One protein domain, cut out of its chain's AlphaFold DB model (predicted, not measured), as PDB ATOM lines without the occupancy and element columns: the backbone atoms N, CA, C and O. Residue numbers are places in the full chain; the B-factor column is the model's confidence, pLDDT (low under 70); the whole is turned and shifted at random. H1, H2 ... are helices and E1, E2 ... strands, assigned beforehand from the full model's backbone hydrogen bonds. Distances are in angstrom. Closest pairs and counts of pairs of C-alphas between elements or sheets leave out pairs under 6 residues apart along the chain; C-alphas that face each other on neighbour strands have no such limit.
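Overview. This is residues 82 to 220 of the 225 residues of an uncharacterized protein of Proteobacteria bacterium (UniProt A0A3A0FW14). Five strands, E1, E2, E3, E5 and E4, make a small closed barrel, with E6 paired onto E4 outside the ring. The longest helix, H3, lies off the barrel toward one end of the longest axis, short helices H1 and H4 lie toward the other end, and residues 184 to 190 stick out as the tip of a long loop. The printed part has 139 residues with four named helices and six named strands, in the order H1, H2, E1, H3, E2, E3, E4, E5, E6, H4. The class is mixed, helices and strands, and so is the sheet, with parallel and antiparallel pairs. The whole is compact, with a radius of gyration of the C-alphas of 15.7 A and spans of 46 by 40 by 26 A.

Arrangement. Round the barrel run E1, residues 95 to 106, E2, residues 137 to 143, E3, residues 153 to 158, E5, residues 196 to 198, and E4, residues 171 to 179, back to E1. E1 bends by 98 degrees at residue 103 and E4 by 73 degrees at residue 176. E1 is antiparallel to E2 (N 103 and O 141, 2.9 A) and to E4 (N 98 and O 174, 2.8 A). E2 and E3 form a hairpin, with N 140 and O 155 at 3.1 A. E3 and E5 are parallel at 19 degrees, with N 197 and O 154 at 2.9 A. E4 and E5 form a hairpin, with N 179 and O 196 at 2.8 A. E6, residues 206 to 210, is antiparallel to E4, with N 208 and O 173 at 2.9 A. H2, residues 88 to 91, is on the barrel; its closest C-alphas with E4 are those of Tyr 91 and Tyr 178, 6.4 A. H4, residues 215 to 219, is on it too; its closest C-alphas with E1 are those of Ile 218 and Ile 99, 6.9 A. H1, residues 82 to 86, is close to H2 but not clearly touching, the closest C-alphas being those of Phe 84 and Tyr 91, 7.3 A. H3, residues 110 to 125, is not on the barrel. Every O i to N i+4 pair is within hydrogen-bond range in H1 and H3; H4 has 0 of 1, with 1 of 2 O i to N i+3 pairs, and H2 is too short for an i+4 pair.

Along the chain. H1 begins at C-alpha 82 (203.467, 377.299, 228.182). E1 is 22.7 A long, H3 22.9 A, E4 21.5 A, E2 19.1 A and E3 16.2 A. H4 ends at C-alpha 219 (198.042, 369.673, 232.526).

Size, cuts and confidence. The C-alphas farthest apart, of Ala 125 and Thr 215, are 48.0 A apart. The printed part has no cut. The links H3 to E2, E3 to E4 and E4 to E5 are long. The mean pLDDT of the printed part is 76.4; residues under 70 include 128 to 135, 182 to 193 and 212 to 220.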
ATOM      1  N   SER A  82     203.171 375.928 228.613       58.66
ATOM      2  CA  SER A  82     203.467 377.299 228.182       58.66
ATOM      3  C   SER A  82     204.624 377.398 227.183       58.66
ATOM      4  O   SER A  82     204.609 378.298 226.347       58.66
ATOM      5  N   ASP A  83     205.613 376.499 227.202       74.00
ATOM      6  CA  ASP A  83     206.766 376.635 226.298       74.00
ATOM      7  C   ASP A  83     206.422 376.275 224.849       74.00
ATOM      8  O   ASP A  83     206.816 377.005 223.945       74.00
ATOM      9  N   PHE A  84     205.610 375.241 224.598       79.12
ATOM     10  CA  PHE A  84     205.149 374.949 223.235       79.12
ATOM     11  C   PHE A  84     204.227 376.052 222.698       79.12
ATOM     12  O   PHE A  84     204.380 376.490 221.556       79.12
ATOM     13  N   ALA A  85     203.313 376.557 223.534       81.62
ATOM     14  CA  ALA A  85     202.440 377.666 223.172       81.62
ATOM     15  C   ALA A  85     203.245 378.926 222.797       81.62
ATOM     16  O   ALA A  85     202.936 379.582 221.802       81.62
ATOM     17  N   ASN A  86     204.293 379.247 223.557       81.00
ATOM     18  CA  ASN A  86     205.069 380.473 223.371       81.00
ATOM     19  C   ASN A  86     206.202 380.336 222.339       81.00
ATOM     20  O   ASN A  86     206.494 381.300 221.634       81.00
ATOM     21  N   ASN A  87     206.816 379.156 222.217       81.06
ATOM     22  CA  ASN A  87     207.976 378.884 221.364       81.06
ATOM     23  C   ASN A  87     207.787 377.632 220.483       81.06
ATOM     24  O   ASN A  87     208.622 376.722 220.520       81.06
ATOM     25  N   PRO A  88     206.749 377.580 219.628       83.69
ATOM     26  CA  PRO A  88     206.457 376.399 218.815       83.69
ATOM     27  C   PRO A  88     207.629 375.982 217.915       83.69
ATOM     28  O   PRO A  88     207.847 374.797 217.687       83.69
ATOM     29  N   ALA A  89     208.425 376.941 217.430       82.38
ATOM     30  CA  ALA A  89     209.556 376.681 216.540       82.38
ATOM     31  C   ALA A  89     210.618 375.733 217.134       82.38
ATOM     32  O   ALA A  89     211.235 374.985 216.383       82.38
ATOM     33  N   LYS A  90     210.801 375.710 218.464       81.81
ATOM     34  CA  LYS A  90     211.773 374.822 219.135       81.81
ATOM     35  C   LYS A  90     211.441 373.337 218.993       81.81
ATOM     36  O   LYS A  90     212.305 372.492 219.181       81.81
ATOM     37  N   TYR A  91     210.187 373.029 218.689       83.62
ATOM     38  CA  TYR A  91     209.684 371.664 218.619       83.62
ATOM     39  C   TYR A  91     209.673 371.136 217.180       83.62
ATOM     40  O   TYR A  91     209.208 370.024 216.951       83.62
ATOM     41  N   HIS A  92     210.147 371.920 216.201       84.38
ATOM     42  CA  HIS A  92     210.218 371.495 214.802       84.38
ATOM     43  C   HIS A  92     211.063 370.220 214.658       84.38
ATOM     44  O   HIS A  92     212.193 370.169 215.134       84.38
ATOM     45  N   GLY A  93     210.512 369.207 213.991       80.06
ATOM     46  CA  GLY A  93     211.132 367.897 213.799       80.06
ATOM     47  C   GLY A  93     211.029 366.961 215.008       80.06
ATOM     48  O   GLY A  93     211.408 365.799 214.894       80.06
ATOM     49  N   ASN A  94     210.489 367.421 216.143       83.69
ATOM     50  CA  ASN A  94     210.359 366.607 217.352       83.69
ATOM     51  C   ASN A  94     208.987 365.936 217.436       83.69
ATOM     52  O   ASN A  94     207.975 366.472 216.975       83.69
ATOM     53  N   THR A  95     208.942 364.775 218.088       84.81
ATOM     54  CA  THR A  95     207.675 364.119 218.422       84.81
ATOM     55  C   THR A  95     207.040 364.822 219.613       84.81
ATOM     56  O   THR A  95     207.644 364.932 220.678       84.81
ATOM     57  N   ILE A  96     205.807 365.294 219.436       86.12
ATOM     58  CA  ILE A  96     205.025 365.938 220.489       86.12
ATOM     59  C   ILE A  96     203.800 365.107 220.842       86.12
ATOM     60  O   ILE A  96     203.221 364.405 220.008       86.12
ATOM     61  N   HIS A  97     203.394 365.242 222.098       87.75
ATOM     62  CA  HIS A  97     202.135 364.739 222.616       87.75
ATOM     63  C   HIS A  97     201.178 365.923 222.800       87.75
ATOM     64  O   HIS A  97     201.547 366.941 223.385       87.75
ATOM     65  N   LEU A  98     199.969 365.814 222.257       87.38
ATOM     66  CA  LEU A  98     198.967 366.873 222.273       87.38
ATOM     67  C   LEU A  98     197.584 366.289 222.555       87.38
ATOM     68  O   LEU A  98     197.168 365.331 221.911       87.38
ATOM     69  N   ILE A  99     196.837 366.905 223.460       89.94
ATOM     70  CA  ILE A  99     195.427 366.609 223.699       89.94
ATOM     71  C   ILE A  99     194.612 367.794 223.197       89.94
ATOM     72  O   ILE A  99     194.913 368.945 223.515       89.94
ATOM     73  N   GLY A 100     193.566 367.544 222.417       90.56
ATOM     74  CA  GLY A 100     192.735 368.630 221.913       90.56
ATOM     75  C   GLY A 100     191.414 368.192 221.304       90.56
ATOM     76  O   GLY A 100     191.108 367.006 221.185       90.56
ATOM     77  N   ARG A 101     190.619 369.182 220.907       91.19
ATOM     78  CA  ARG A 101     189.292 369.012 220.333       91.19
ATOM     79  C   ARG A 101     189.308 369.271 218.835       91.19
ATOM     80  O   ARG A 101     189.831 370.274 218.356       91.19
ATOM     81  N   ILE A 102     188.670 368.386 218.078       91.00
ATOM     82  CA  ILE A 102     188.565 368.523 216.625       91.00
ATOM     83  C   ILE A 102     187.562 369.619 216.281       91.00
ATOM     84  O   ILE A 102     186.356 369.471 216.470       91.00
ATOM     85  N   GLU A 103     188.050 370.710 215.711       91.75
ATOM     86  CA  GLU A 103     187.235 371.865 215.340       91.75
ATOM     87  C   GLU A 103     186.640 371.724 213.942       91.75
ATOM     88  O   GLU A 103     185.489 372.103 213.697       91.75
ATOM     89  N   TYR A 104     187.437 371.193 213.015       91.00
ATOM     90  CA  TYR A 104     187.095 371.126 211.600       91.00
ATOM     91  C   TYR A 104     187.799 369.955 210.922       91.00
ATOM     92  O   TYR A 104     188.986 369.747 211.143       91.00
ATOM     93  N   ILE A 105     187.081 369.222 210.073       90.44
ATOM     94  CA  ILE A 105     187.655 368.178 209.218       90.44
ATOM     95  C   ILE A 105     187.824 368.790 207.834       90.44
ATOM     96  O   ILE A 105     186.860 369.284 207.252       90.44
ATOM     97  N   VAL A 106     189.051 368.782 207.330       88.69
ATOM     98  CA  VAL A 106     189.391 369.347 206.028       88.69
ATOM     99  C   VAL A 106     189.043 368.313 204.958       88.69
ATOM    100  O   VAL A 106     189.631 367.230 204.961       88.69
ATOM    101  N   PRO A 107     188.091 368.608 204.054       85.25
ATOM    102  CA  PRO A 107     187.762 367.691 202.977       85.25
ATOM    103  C   PRO A 107     188.936 367.594 202.001       85.25
ATOM    104  O   PRO A 107     189.570 368.595 201.667       85.25
ATOM    105  N   ASP A 108     189.213 366.386 201.521       83.31
ATOM    106  CA  ASP A 108     190.210 366.190 200.475       83.31
ATOM    107  C   ASP A 108     189.670 366.618 199.114       83.31
ATOM    108  O   ASP A 108     188.590 366.195 198.690       83.31
ATOM    109  N   THR A 109     190.461 367.421 198.406       84.75
ATOM    110  CA  THR A 109     190.172 367.776 197.016       84.75
ATOM    111  C   THR A 109     190.446 366.592 196.088       84.75
ATOM    112  O   THR A 109     191.252 365.709 196.393       84.75
ATOM    113  N   PHE A 110     189.796 366.569 194.922       82.44
ATOM    114  CA  PHE A 110     190.023 365.523 193.919       82.44
ATOM    115  C   PHE A 110     191.498 365.447 193.491       82.44
ATOM    116  O   PHE A 110     192.079 364.365 193.467       82.44
ATOM    117  N   ALA A 111     192.131 366.600 193.251       83.75
ATOM    118  CA  ALA A 111     193.540 366.680 192.871       83.75
ATOM    119  C   ALA A 111     194.477 366.061 193.924       83.75
ATOM    120  O   ALA A 111     195.409 365.335 193.582       83.75
ATOM    121  N   GLU A 112     194.219 366.290 195.215       79.81
ATOM    122  CA  GLU A 112     195.016 365.692 196.291       79.81
ATOM    123  C   GLU A 112     194.827 364.180 196.383       79.81
ATOM    124  O   GLU A 112     195.807 363.467 196.602       79.81
ATOM    125  N   LYS A 113     193.601 363.679 196.179       81.12
ATOM    126  CA  LYS A 113     193.336 362.233 196.122       81.12
ATOM    127  C   LYS A 113     194.148 361.574 195.008       81.12
ATOM    128  O   LYS A 113     194.816 360.574 195.258       81.12
ATOM    129  N   VAL A 114     194.149 362.172 193.813       83.94
ATOM    130  CA  VAL A 114     194.927 361.684 192.663       83.94
ATOM    131  C   VAL A 114     196.426 361.723 192.963       83.94
ATOM    132  O   VAL A 114     197.094 360.698 192.847       83.94
ATOM    133  N   LYS A 115     196.959 362.860 193.435       84.12
ATOM    134  CA  LYS A 115     198.385 363.005 193.784       84.12
ATOM    135  C   LYS A 115     198.847 361.945 194.788       84.12
ATOM    136  O   LYS A 115     199.912 361.350 194.615       84.12
ATOM    137  N   ARG A 116     198.055 361.703 195.837       76.62
ATOM    138  CA  ARG A 116     198.364 360.689 196.854       76.62
ATOM    139  C   ARG A 116     198.354 359.289 196.260       76.62
ATOM    140  O   ARG A 116     199.280 358.538 196.533       76.62
ATOM    141  N   LYS A 117     197.373 358.961 195.414       81.88
ATOM    142  CA  LYS A 117     197.304 357.647 194.764       81.88
ATOM    143  C   LYS A 117     198.505 357.386 193.854       81.88
ATOM    144  O   LYS A 117     199.058 356.297 193.886       81.88
ATOM    145  N   VAL A 118     198.947 358.391 193.100       84.25
ATOM    146  CA  VAL A 118     200.160 358.290 192.269       84.25
ATOM    147  C   VAL A 118     201.408 358.091 193.134       84.25
ATOM    148  O   VAL A 118     202.245 357.251 192.820       84.25
ATOM    149  N   THR A 119     201.517 358.823 194.247       79.94
ATOM    150  CA  THR A 119     202.656 358.702 195.176       79.94
ATOM    151  C   THR A 119     202.711 357.322 195.834       79.94
ATOM    152  O   THR A 119     203.794 356.778 196.026       79.94
ATOM    153  N   ASP A 120     201.549 356.765 196.173       76.88
ATOM    154  CA  ASP A 120     201.387 355.417 196.722       76.88
ATOM    155  C   ASP A 120     201.910 354.367 195.730       76.88
ATOM    156  O   ASP A 120     202.847 353.646 196.050       76.88
ATOM    157  N   ILE A 121     201.418 354.393 194.483       81.56
ATOM    158  CA  ILE A 121     201.855 353.486 193.406       81.56
ATOM    159  C   ILE A 121     203.369 353.574 193.183       81.56
ATOM    160  O   ILE A 121     204.038 352.547 193.109       81.56
ATOM    161  N   TYR A 122     203.916 354.791 193.108       83.00
ATOM    162  CA  TYR A 122     205.352 354.999 192.922       83.00
ATOM    163  C   TYR A 122     206.178 354.366 194.050       83.00
ATOM    164  O   TYR A 122     207.192 353.726 193.792       83.00
ATOM    165  N   ARG A 123     205.748 354.517 195.308       73.50
ATOM    166  CA  ARG A 123     206.463 353.967 196.469       73.50
ATOM    167  C   ARG A 123     206.320 352.460 196.604       73.50
ATOM    168  O   ARG A 123     207.272 351.824 197.041       73.50
ATOM    169  N   THR A 124     205.167 351.908 196.229       77.38
ATOM    170  CA  THR A 124     204.976 350.457 196.124       77.38
ATOM    171  C   THR A 124     205.913 349.874 195.072       77.38
ATOM    172  O   THR A 124     206.578 348.885 195.343       77.38
ATOM    173  N   ALA A 125     206.022 350.514 193.904       81.38
ATOM    174  CA  ALA A 125     206.951 350.092 192.857       81.38
ATOM    175  C   ALA A 125     208.427 350.242 193.269       81.38
ATOM    176  O   ALA A 125     209.269 349.486 192.802       81.38
ATOM    177  N   ALA A 126     208.739 351.205 194.140       81.56
ATOM    178  CA  ALA A 126     210.080 351.432 194.675       81.56
ATOM    179  C   ALA A 126     210.404 350.604 195.939       81.56
ATOM    180  O   ALA A 126     211.414 350.887 196.577       81.56
ATOM    181  N   GLU A 127     209.543 349.652 196.329       73.94
ATOM    182  CA  GLU A 127     209.738 348.736 197.471       73.94
ATOM    183  C   GLU A 127     210.154 349.429 198.783       73.94
ATOM    184  O   GLU A 127     210.947 348.922 199.568       73.94
ATOM    185  N   SER A 128     209.610 350.618 199.051       68.25
ATOM    186  CA  SER A 128     209.887 351.318 200.309       68.25
ATOM    187  C   SER A 128     209.310 350.540 201.495       68.25
ATOM    188  O   SER A 128     208.142 350.164 201.454       68.25
ATOM    189  N   ASP A 129     210.056 350.408 202.598       60.78
ATOM    190  CA  ASP A 129     209.613 349.754 203.850       60.78
ATOM    191  C   ASP A 129     208.310 350.331 204.458       60.78
ATOM    192  O   ASP A 129     207.715 349.764 205.371       60.78
ATOM    193  N   ASP A 130     207.838 351.468 203.943       58.28
ATOM    194  CA  ASP A 130     206.773 352.303 204.496       58.28
ATOM    195  C   ASP A 130     205.632 352.544 203.477       58.28
ATOM    196  O   ASP A 130     205.117 353.657 203.314       58.28
ATOM    197  N   HIS A 131     205.276 351.504 202.711       58.69
ATOM    198  CA  HIS A 131     204.350 351.574 201.570       58.69
ATOM    199  C   HIS A 131     202.864 351.344 201.915       58.69
ATOM    200  O   HIS A 131     201.997 351.635 201.094       58.69
ATOM    201  N   THR A 132     202.520 350.843 203.104       59.84
ATOM    202  CA  THR A 132     201.148 350.370 203.378       59.84
ATOM    203  C   THR A 132     200.165 351.496 203.733       59.84
ATOM    204  O   THR A 132     200.371 352.252 204.681       59.84
ATOM    205  N   ASN A 133     199.044 351.580 203.001       58.72
ATOM    206  CA  ASN A 133     197.847 352.388 203.302       58.72
ATOM    207  C   ASN A 133     198.066 353.890 203.583       58.72
ATOM    208  O   ASN A 133     197.227 354.534 204.215       58.72
ATOM    209  N   ARG A 134     199.147 354.495 203.080       62.31
ATOM    210  CA  ARG A 134     199.426 355.926 203.288       62.31
ATOM    211  C   ARG A 134     198.479 356.859 202.547       62.31
ATOM    212  O   ARG A 134     198.329 358.003 202.941       62.31
ATOM    213  N   TYR A 135     197.804 356.417 201.494       64.69
ATOM    214  CA  TYR A 135     196.921 357.307 200.734       64.69
ATOM    215  C   TYR A 135     195.666 357.749 201.512       64.69
ATOM    216  O   TYR A 135     195.050 358.762 201.154       64.69
ATOM    217  N   VAL A 136     195.295 357.033 202.582       72.94
ATOM    218  CA  VAL A 136     194.079 357.305 203.353       72.94
ATOM    219  C   VAL A 136     194.384 358.218 204.541       72.94
ATOM    220  O   VAL A 136     194.502 357.787 205.685       72.94
ATOM    221  N   HIS A 137     194.500 359.518 204.269       79.31
ATOM    222  CA  HIS A 137     194.661 360.521 205.317       79.31
ATOM    223  C   HIS A 137     193.359 361.253 205.621       79.31
ATOM    224  O   HIS A 137     192.684 361.742 204.719       79.31
ATOM    225  N   GLN A 138     193.065 361.430 206.903       86.00
ATOM    226  CA  GLN A 138     192.127 362.431 207.375       86.00
ATOM    227  C   GLN A 138     192.913 363.655 207.843       86.00
ATOM    228  O   GLN A 138     193.812 363.557 208.681       86.00
ATOM    229  N   ARG A 139     192.561 364.821 207.300       88.75
ATOM    230  CA  ARG A 139     193.108 366.103 207.739       88.75
ATOM    231  C   ARG A 139     192.097 366.818 208.605       88.75
ATOM    232  O   ARG A 139     190.918 366.893 208.254       88.75
ATOM    233  N   PHE A 140     192.537 367.355 209.728       90.62
ATOM    234  CA  PHE A 140     191.655 368.103 210.612       90.62
ATOM    235  C   PHE A 140     192.408 369.174 211.389       90.62
ATOM    236  O   PHE A 140     193.611 369.085 211.606       90.62
ATOM    237  N   LEU A 141     191.667 370.202 211.793       92.00
ATOM    238  CA  LEU A 141     192.132 371.256 212.677       92.00
ATOM    239  C   LEU A 141     191.757 370.909 214.112       92.00
ATOM    240  O   LEU A 141     190.582 370.651 214.399       92.00
ATOM    241  N   ILE A 142     192.739 370.957 215.002       91.00
ATOM    242  CA  ILE A 142     192.561 370.738 216.434       91.00
ATOM    243  C   ILE A 142     192.756 372.051 217.198       91.00
ATOM    244  O   ILE A 142     193.687 372.807 216.919       91.00
ATOM    245  N   SER A 143     191.854 372.338 218.135       90.38
ATOM    246  CA  SER A 143     192.081 373.308 219.206       90.38
ATOM    247  C   SER A 143     192.628 372.550 220.411       90.38
ATOM    248  O   SER A 143     192.171 371.452 220.719       90.38
ATOM    249  N   SER A 144     193.629 373.090 221.089       88.25
ATOM    250  CA  SER A 144     194.192 372.452 222.275       88.25
ATOM    251  C   SER A 144     194.549 373.520 223.304       88.25
ATOM    252  O   SER A 144     194.996 374.599 222.917       88.25
ATOM    253  N   PRO A 145     194.373 373.236 224.605       86.12
ATOM    254  CA  PRO A 145     194.831 374.111 225.684       86.12
ATOM    255  C   PRO A 145     196.360 374.271 225.723       86.12
ATOM    256  O   PRO A 145     196.869 375.129 226.434       86.12
ATOM    257  N   GLN A 146     197.097 373.456 224.963       84.44
ATOM    258  CA  GLN A 146     198.548 373.566 224.796       84.44
ATOM    259  C   GLN A 146     198.940 374.532 223.665       84.44
ATOM    260  O   GLN A 146     200.124 374.764 223.432       84.44
ATOM    261  N   LEU A 147     197.958 375.082 222.947       84.00
ATOM    262  CA  LEU A 147     198.130 376.124 221.939       84.00
ATOM    263  C   LEU A 147     197.704 377.472 222.531       84.00
ATOM    264  O   LEU A 147     196.927 377.530 223.483       84.00
ATOM    265  N   ILE A 148     198.165 378.571 221.932       83.69
ATOM    266  CA  ILE A 148     197.631 379.906 222.217       83.69
ATOM    267  C   ILE A 148     196.124 379.920 221.945       83.69
ATOM    268  O   ILE A 148     195.626 379.321 220.989       83.69
ATOM    269  N   GLU A 149     195.397 380.646 222.789       80.56
ATOM    270  CA  GLU A 149     193.952 380.793 222.673       80.56
ATOM    271  C   GLU A 149     193.536 381.265 221.268       80.56
ATOM    272  O   GLU A 149     194.050 382.246 220.729       80.56
ATOM    273  N   GLY A 150     192.578 380.552 220.672       80.19
ATOM    274  CA  GLY A 150     192.050 380.846 219.338       80.19
ATOM    275  C   GLY A 150     192.866 380.270 218.178       80.19
ATOM    276  O   GLY A 150     192.354 380.222 217.056       80.19
ATOM    277  N   GLU A 151     194.078 379.778 218.431       83.50
ATOM    278  CA  GLU A 151     194.905 379.129 217.419       83.50
ATOM    279  C   GLU A 151     194.514 377.660 217.228       83.50
ATOM    280  O   GLU A 151     193.958 376.995 218.108       83.50
ATOM    281  N   LYS A 152     194.768 377.155 216.020       87.50
ATOM    282  CA  LYS A 152     194.447 375.781 215.631       87.50
ATOM    283  C   LYS A 152     195.638 375.153 214.938       87.50
ATOM    284  O   LYS A 152     196.341 375.818 214.180       87.50
ATOM    285  N   LEU A 153     195.805 373.860 215.160       89.12
ATOM    286  CA  LEU A 153     196.884 373.072 214.588       89.12
ATOM    287  C   LEU A 153     196.327 372.118 213.533       89.12
ATOM    288  O   LEU A 153     195.307 371.465 213.760       89.12
ATOM    289  N   MET A 154     196.960 372.068 212.361       91.19
ATOM    290  CA  MET A 154     196.628 371.077 211.341       91.19
ATOM    291  C   MET A 154     197.210 369.724 211.733       91.19
ATOM    292  O   MET A 154     198.368 369.630 212.125       91.19
ATOM    293  N   VAL A 155     196.423 368.667 211.584       89.88
ATOM    294  CA  VAL A 155     196.851 367.295 211.845       89.88
ATOM    295  C   VAL A 155     196.599 366.459 210.604       89.88
ATOM    296  O   VAL A 155     195.492 366.451 210.064       89.88
ATOM    297  N   HIS A 156     197.630 365.749 210.155       88.44
ATOM    298  CA  HIS A 156     197.535 364.731 209.117       88.44
ATOM    299  C   HIS A 156     197.548 363.356 209.782       88.44
ATOM    300  O   HIS A 156     198.573 362.908 210.301       88.44
ATOM    301  N   HIS A 157     196.398 362.686 209.768       85.31
ATOM    302  CA  HIS A 157     196.228 361.369 210.371       85.31
ATOM    303  C   HIS A 157     195.992 360.298 209.317       85.31
ATOM    304  O   HIS A 157     195.149 360.474 208.448       85.31
ATOM    305  N   ASN A 158     196.744 359.198 209.374       78.62
ATOM    306  CA  ASN A 158     196.534 358.045 208.502       78.62
ATOM    307  C   ASN A 158     195.471 357.122 209.119       78.62
ATOM    308  O   ASN A 158     195.708 356.543 210.177       78.62
ATOM    309  N   ILE A 159     194.322 356.976 208.454       77.88
ATOM    310  CA  ILE A 159     193.215 356.124 208.920       77.88
ATOM    311  C   ILE A 159     193.342 354.663 208.456       77.88
ATOM    312  O   ILE A 159     192.565 353.810 208.875       77.88
ATOM    313  N   GLY A 160     194.350 354.349 207.637       67.62
ATOM    314  CA  GLY A 160     194.621 353.011 207.109       67.62
ATOM    315  C   GLY A 160     195.052 351.952 208.135       67.62
ATOM    316  O   GLY A 160     195.083 350.773 207.794       67.62
ATOM    317  N   HIS A 161     195.357 352.347 209.377       60.47
ATOM    318  CA  HIS A 161     195.798 351.462 210.468       60.47
ATOM    319  C   HIS A 161     194.725 351.246 211.559       60.47
ATOM    320  O   HIS A 161     195.045 351.108 212.737       60.47
ATOM    321  N   GLY A 162     193.442 351.199 211.179       50.88
ATOM    322  CA  GLY A 162     192.394 350.617 212.032       50.88
ATOM    323  C   GLY A 162     191.737 351.551 213.052       50.88
ATOM    324  O   GLY A 162     191.316 351.093 214.111       50.88
ATOM    325  N   LYS A 163     191.587 352.848 212.754       59.84
ATOM    326  CA  LYS A 163     190.832 353.771 213.621       59.84
ATOM    327  C   LYS A 163     189.659 354.409 212.879       59.84
ATOM    328  O   LYS A 163     189.782 354.841 211.736       59.84
ATOM    329  N   LEU A 164     188.503 354.432 213.551       58.81
ATOM    330  CA  LEU A 164     187.265 355.065 213.085       58.81
ATOM    331  C   LEU A 164     187.537 356.521 212.670       58.81
ATOM    332  O   LEU A 164     188.246 357.222 213.397       58.81
ATOM    333  N   PRO A 165     186.948 357.007 211.561       69.50
ATOM    334  CA  PRO A 165     187.124 358.386 211.130       69.50
ATOM    335  C   PRO A 165     186.716 359.328 212.262       69.50
ATOM    336  O   PRO A 165     185.605 359.257 212.801       69.50
ATOM    337  N   LEU A 166     187.642 360.203 212.641       81.31
ATOM    338  CA  LEU A 166     187.439 361.115 213.749       81.31
ATOM    339  C   LEU A 166     186.330 362.102 213.383       81.31
ATOM    340  O   LEU A 166     186.278 362.616 212.263       81.31
ATOM    341  N   LYS A 167     185.415 362.354 214.323       86.94
ATOM    342  CA  LYS A 167     184.281 363.265 214.128       86.94
ATOM    343  C   LYS A 167     184.603 364.646 214.687       86.94
ATOM    344  O   LYS A 167     185.296 364.785 215.694       86.94
ATOM    345  N   ARG A 168     184.028 365.675 214.065       90.50
ATOM    346  CA  ARG A 168     184.061 367.043 214.588       90.50
ATOM    347  C   ARG A 168     183.526 367.067 216.023       90.50
ATOM    348  O   ARG A 168     182.509 366.449 216.321       90.50
ATOM    349  N   GLY A 169     184.205 367.803 216.893       87.25
ATOM    350  CA  GLY A 169     183.866 367.981 218.299       87.25
ATOM    351  C   GLY A 169     184.432 366.917 219.238       87.25
ATOM    352  O   GLY A 169     184.352 367.130 220.447       87.25
ATOM    353  N   ALA A 170     185.003 365.821 218.722       88.44
ATOM    354  CA  ALA A 170     185.641 364.795 219.541       88.44
ATOM    355  C   ALA A 170     186.946 365.307 220.167       88.44
ATOM    356  O   ALA A 170     187.675 366.082 219.542       88.44
ATOM    357  N   TRP A 171     187.231 364.840 221.381       88.81
ATOM    358  CA  TRP A 171     188.527 365.007 222.028       88.81
ATOM    359  C   TRP A 171     189.447 363.856 221.641       88.81
ATOM    360  O   TRP A 171     189.023 362.697 221.587       88.81
ATOM    361  N   VAL A 172     190.690 364.195 221.325       88.62
ATOM    362  CA  VAL A 172     191.702 363.245 220.880       88.62
ATOM    363  C   VAL A 172     193.034 363.517 221.557       88.62
ATOM    364  O   VAL A 172     193.417 364.674 221.740       88.62
ATOM    365  N   THR A 173     193.739 362.438 221.873       88.69
ATOM    366  CA  THR A 173     195.154 362.442 222.234       88.69
ATOM    367  C   THR A 173     195.955 362.075 220.996       88.69
ATOM    368  O   THR A 173     195.681 361.072 220.335       88.69
ATOM    369  N   LEU A 174     196.925 362.910 220.655       88.12
ATOM    370  CA  LEU A 174     197.771 362.800 219.480       88.12
ATOM    371  C   LEU A 174     199.225 362.684 219.916       88.12
ATOM    372  O   LEU A 174     199.703 363.480 220.718       88.12
ATOM    373  N   LYS A 175     199.933 361.728 219.327       88.69
ATOM    374  CA  LYS A 175     201.387 361.642 219.317       88.69
ATOM    375  C   LYS A 175     201.837 361.687 217.867       88.69
ATOM    376  O   LYS A 175     201.383 360.875 217.062       88.69
ATOM    377  N   GLY A 176     202.713 362.617 217.526       87.75
ATOM    378  CA  GLY A 176     203.250 362.712 216.175       87.75
ATOM    379  C   GLY A 176     204.352 363.743 216.073       87.75
ATOM    380  O   GLY A 176     204.581 364.525 216.993       87.75
ATOM    381  N   GLU A 177     205.034 363.739 214.941       87.19
ATOM    382  CA  GLU A 177     206.110 364.682 214.683       87.19
ATOM    383  C   GLU A 177     205.524 366.057 214.340       87.19
ATOM    384  O   GLU A 177     204.546 366.182 213.594       87.19
ATOM    385  N   TYR A 178     206.108 367.096 214.922       89.06
ATOM    386  CA  TYR A 178     205.688 368.469 214.740       89.06
ATOM    387  C   TYR A 178     206.530 369.160 213.675       89.06
ATOM    388  O   TYR A 178     207.745 369.286 213.796       89.06
ATOM    389  N   LEU A 179     205.876 369.678 212.645       86.81
ATOM    390  CA  LEU A 179     206.499 370.468 211.599       86.81
ATOM    391  C   LEU A 179     206.047 371.915 211.730       86.81
ATOM    392  O   LEU A 179     204.949 372.296 211.319       86.81
ATOM    393  N   HIS A 180     206.925 372.743 212.285       84.81
ATOM    394  CA  HIS A 180     206.776 374.186 212.168       84.81
ATOM    395  C   HIS A 180     207.044 374.600 210.719       84.81
ATOM    396  O   HIS A 180     208.119 374.300 210.210       84.81
ATOM    397  N   GLU A 181     206.120 375.296 210.060       71.69
ATOM    398  CA  GLU A 181     206.426 375.953 208.787       71.69
ATOM    399  C   GLU A 181     207.258 377.213 209.084       71.69
ATOM    400  O   GLU A 181     206.720 378.160 209.672       71.69
ATOM    401  N   PRO A 182     208.553 377.271 208.709       56.91
ATOM    402  CA  PRO A 182     209.282 378.526 208.743       56.91
ATOM    403  C   PRO A 182     208.596 379.455 207.746       56.91
ATOM    404  O   PRO A 182     208.505 379.185 206.553       56.91
ATOM    405  N   SER A 183     208.012 380.529 208.258       51.41
ATOM    406  CA  SER A 183     207.185 381.438 207.480       51.41
ATOM    407  C   SER A 183     208.016 382.230 206.454       51.41
ATOM    408  O   SER A 183     208.304 383.404 206.682       51.41
ATOM    409  N   GLU A 184     208.391 381.638 205.321       43.94
ATOM    410  CA  GLU A 184     208.920 382.387 204.168       43.94
ATOM    411  C   GLU A 184     207.807 383.203 203.487       43.94
ATOM    412  O   GLU A 184     208.032 384.313 203.010       43.94
ATOM    413  N   ASN A 185     206.544 382.774 203.601       43.69
ATOM    414  CA  ASN A 185     205.370 383.516 203.117       43.69
ATOM    415  C   ASN A 185     204.810 384.539 204.134       43.69
ATOM    416  O   ASN A 185     203.603 384.783 204.216       43.69
ATOM    417  N   ARG A 186     205.694 385.197 204.898       46.41
ATOM    418  CA  ARG A 186     205.384 386.168 205.975       46.41
ATOM    419  C   ARG A 186     204.684 387.463 205.528       46.41
ATOM    420  O   ARG A 186     204.345 388.292 206.367       46.41
ATOM    421  N   ARG A 187     204.437 387.665 204.229       41.00
ATOM    422  CA  ARG A 187     203.954 388.946 203.673       41.00
ATOM    423  C   ARG A 187     202.471 389.269 203.930       41.00
ATOM    424  O   ARG A 187     202.036 390.356 203.571       41.00
ATOM    425  N   THR A 188     201.674 388.386 204.543       44.34
ATOM    426  CA  THR A 188     200.206 388.589 204.654       44.34
ATOM    427  C   THR A 188     199.608 388.520 206.065       44.34
ATOM    428  O   THR A 188     198.392 388.388 206.208       44.34
ATOM    429  N   GLY A 189     200.418 388.688 207.118       42.59
ATOM    430  CA  GLY A 189     199.923 389.075 208.452       42.59
ATOM    431  C   GLY A 189     198.986 388.084 209.161       42.59
ATOM    432  O   GLY A 189     198.350 388.454 210.144       42.59
ATOM    433  N   LYS A 190     198.887 386.835 208.695       45.62
ATOM    434  CA  LYS A 190     198.200 385.747 209.400       45.62
ATOM    435  C   LYS A 190     199.244 384.756 209.888       45.62
ATOM    436  O   LYS A 190     199.698 383.901 209.136       45.62
ATOM    437  N   GLN A 191     199.676 384.934 211.130       49.34
ATOM    438  CA  GLN A 191     200.561 383.991 211.804       49.34
ATOM    439  C   GLN A 191     199.730 382.778 212.231       49.34
ATOM    440  O   GLN A 191     199.170 382.803 213.315       49.34
ATOM    441  N   ASN A 192     199.641 381.734 211.407       55.84
ATOM    442  CA  ASN A 192     199.305 380.414 211.946       55.84
ATOM    443  C   ASN A 192     200.548 379.944 212.706       55.84
ATOM    444  O   ASN A 192     201.554 379.603 212.086       55.84
ATOM    445  N   ARG A 193     200.530 380.015 214.040       63.22
ATOM    446  CA  ARG A 193     201.757 379.851 214.848       63.22
ATOM    447  C   ARG A 193     202.207 378.400 215.000       63.22
ATOM    448  O   ARG A 193     203.358 378.157 215.354       63.22
ATOM    449  N   TYR A 194     201.324 377.454 214.701       70.00
ATOM    450  CA  TYR A 194     201.485 376.072 215.133       70.00
ATOM    451  C   TYR A 194     201.763 375.064 214.016       70.00
ATOM    452  O   TYR A 194     201.928 373.906 214.317       70.00
ATOM    453  N   GLY A 195     201.884 375.428 212.739       82.31
ATOM    454  CA  GLY A 195     202.325 374.454 211.719       82.31
ATOM    455  C   GLY A 195     201.431 373.202 211.576       82.31
ATOM    456  O   GLY A 195     200.200 373.310 211.538       82.31
ATOM    457  N   LEU A 196     202.057 372.027 211.437       89.12
ATOM    458  CA  LEU A 196     201.436 370.738 211.106       89.12
ATOM    459  C   LEU A 196     201.930 369.619 212.039       89.12
ATOM    460  O   LEU A 196     203.124 369.519 212.289       89.12
ATOM    461  N   ILE A 197     201.046 368.708 212.461       87.12
ATOM    462  CA  ILE A 197     201.436 367.405 213.027       87.12
ATOM    463  C   ILE A 197     201.285 366.313 211.963       87.12
ATOM    464  O   ILE A 197     200.206 366.144 211.384       87.12
ATOM    465  N   HIS A 198     202.344 365.535 211.744       85.44
ATOM    466  CA  HIS A 198     202.347 364.354 210.869       85.44
ATOM    467  C   HIS A 198     202.844 363.100 211.606       85.44
ATOM    468  O   HIS A 198     203.056 363.128 212.814       85.44
ATOM    469  N   LYS A 199     202.940 361.960 210.906       81.25
ATOM    470  CA  LYS A 199     203.331 360.653 211.484       81.25
ATOM    471  C   LYS A 199     202.515 360.220 212.717       81.25
ATOM    472  O   LYS A 199     203.016 359.549 213.605       81.25
ATOM    473  N   THR A 200     201.222 360.546 212.756       78.31
ATOM    474  CA  THR A 200     200.319 360.204 213.879       78.31
ATOM    475  C   THR A 200     199.810 358.750 213.854       78.31
ATOM    476  O   THR A 200     198.648 358.478 214.165       78.31
ATOM    477  N   HIS A 201     200.650 357.805 213.425       73.50
ATOM    478  CA  HIS A 201     200.332 356.377 213.310       73.50
ATOM    479  C   HIS A 201     201.534 355.512 213.718       73.50
ATOM    480  O   HIS A 201     202.672 355.989 213.634       73.50
ATOM    481  N   PRO A 202     201.306 354.258 214.151       70.94
ATOM    482  CA  PRO A 202     202.394 353.352 214.496       70.94
ATOM    483  C   PRO A 202     203.364 353.165 213.318       70.94
ATOM    484  O   PRO A 202     202.905 353.143 212.174       70.94
ATOM    485  N   PRO A 203     204.679 353.018 213.567       69.31
ATOM    486  CA  PRO A 203     205.350 353.001 214.876       69.31
ATOM    487  C   PRO A 203     205.694 354.396 215.442       69.31
ATOM    488  O   PRO A 203     206.017 354.513 216.620       69.31
ATOM    489  N   GLY A 204     205.627 355.456 214.629       68.06
ATOM    490  CA  GLY A 204     206.119 356.796 214.984       68.06
ATOM    491  C   GLY A 204     205.162 357.665 215.809       68.06
ATOM    492  O   GLY A 204     205.574 358.687 216.352       68.06
ATOM    493  N   GLY A 205     203.890 357.281 215.927       80.44
ATOM    494  CA  GLY A 205     202.894 358.074 216.637       80.44
ATOM    495  C   GLY A 205     201.563 357.361 216.844       80.44
ATOM    496  O   GLY A 205     201.405 356.171 216.580       80.44
ATOM    497  N   SER A 206     200.577 358.103 217.332       82.94
ATOM    498  CA  SER A 206     199.230 357.596 217.588       82.94
ATOM    499  C   SER A 206     198.204 358.728 217.545       82.94
ATOM    500  O   SER A 206     198.514 359.893 217.783       82.94
ATOM    501  N   ALA A 207     196.957 358.393 217.234       83.94
ATOM    502  CA  ALA A 207     195.815 359.275 217.445       83.94
ATOM    503  C   ALA A 207     194.702 358.462 218.088       83.94
ATOM    504  O   ALA A 207     194.326 357.423 217.550       83.94
ATOM    505  N   GLU A 208     194.213 358.868 219.250       85.00
ATOM    506  CA  GLU A 208     193.231 358.107 220.023       85.00
ATOM    507  C   GLU A 208     192.126 359.020 220.503       85.00
ATOM    508  O   GLU A 208     192.374 360.122 220.985       85.00
ATOM    509  N   ARG A 209     190.884 358.571 220.336       80.31
ATOM    510  CA  ARG A 209     189.742 359.283 220.890       80.31
ATOM    511  C   ARG A 209     189.751 359.091 222.399       80.31
ATOM    512  O   ARG A 209     189.799 357.960 222.865       80.31
ATOM    513  N   VAL A 210     189.613 360.189 223.126       81.69
ATOM    514  CA  VAL A 210     189.452 360.172 224.579       81.69
ATOM    515  C   VAL A 210     188.067 360.691 224.952       81.69
ATOM    516  O   VAL A 210     187.468 361.508 224.241       81.69
ATOM    517  N   VAL A 211     187.522 360.175 226.054       74.81
ATOM    518  CA  VAL A 211     186.426 360.850 226.765       74.81
ATOM    519  C   VAL A 211     187.003 362.159 227.301       74.81
ATOM    520  O   VAL A 211     188.202 362.200 227.560       74.81
ATOM    521  N   MET A 212     186.207 363.238 227.356       68.75
ATOM    522  CA  MET A 212     186.697 364.560 227.776       68.75
ATOM    523  C   MET A 212     187.638 364.407 228.977       68.75
ATOM    524  O   MET A 212     187.171 363.906 229.999       68.75
ATOM    525  N   PRO A 213     188.925 364.765 228.836       60.84
ATOM    526  CA  PRO A 213     189.878 364.567 229.914       60.84
ATOM    527  C   PRO A 213     189.414 365.375 231.124       60.84
ATOM    528  O   PRO A 213     188.976 366.523 230.974       60.84
ATOM    529  N   GLU A 214     189.488 364.775 232.312       59.31
ATOM    530  CA  GLU A 214     189.367 365.546 233.541       59.31
ATOM    531  C   GLU A 214     190.469 366.612 233.536       59.31
ATOM    532  O   GLU A 214     191.544 366.421 232.965       59.31
ATOM    533  N   THR A 215     190.205 367.777 234.127       56.47
ATOM    534  CA  THR A 215     191.108 368.938 234.045       56.47
ATOM    535  C   THR A 215     192.553 368.631 234.454       56.47
ATOM    536  O   THR A 215     193.459 369.266 233.925       56.47
ATOM    537  N   ALA A 216     192.773 367.632 235.312       51.09
ATOM    538  CA  ALA A 216     194.096 367.180 235.738       51.09
ATOM    539  C   ALA A 216     194.923 366.506 234.618       51.09
ATOM    540  O   ALA A 216     196.134 366.696 234.554       51.09
ATOM    541  N   ASP A 217     194.292 365.783 233.685       52.09
ATOM    542  CA  ASP A 217     194.996 365.061 232.607       52.09
ATOM    543  C   ASP A 217     195.479 365.993 231.486       52.09
ATOM    544  O   ASP A 217     196.414 365.686 230.742       52.09
ATOM    545  N   ILE A 218     194.852 367.165 231.371       54.56
ATOM    546  CA  ILE A 218     195.188 368.201 230.389       54.56
ATOM    547  C   ILE A 218     196.532 368.871 230.728       54.56
ATOM    548  O   ILE A 218     197.269 369.292 229.832       54.56
ATOM    549  N   GLU A 219     196.866 368.959 232.017       49.88
ATOM    550  CA  GLU A 219     198.042 369.673 232.526       49.88
ATOM    551  C   GLU A 219     199.354 368.912 232.280       49.88
ATOM    552  O   GLU A 219     200.402 369.528 232.090       49.88
ATOM    553  N   ALA A 220     199.307 367.583 232.165       54.00
ATOM    554  CA  ALA A 220     200.479 366.737 231.916       54.00
ATOM    555  C   ALA A 220     200.967 366.739 230.444       54.00
ATOM    556  O   ALA A 220     201.837 365.948 230.070       54.00
TER     557      ALA A 220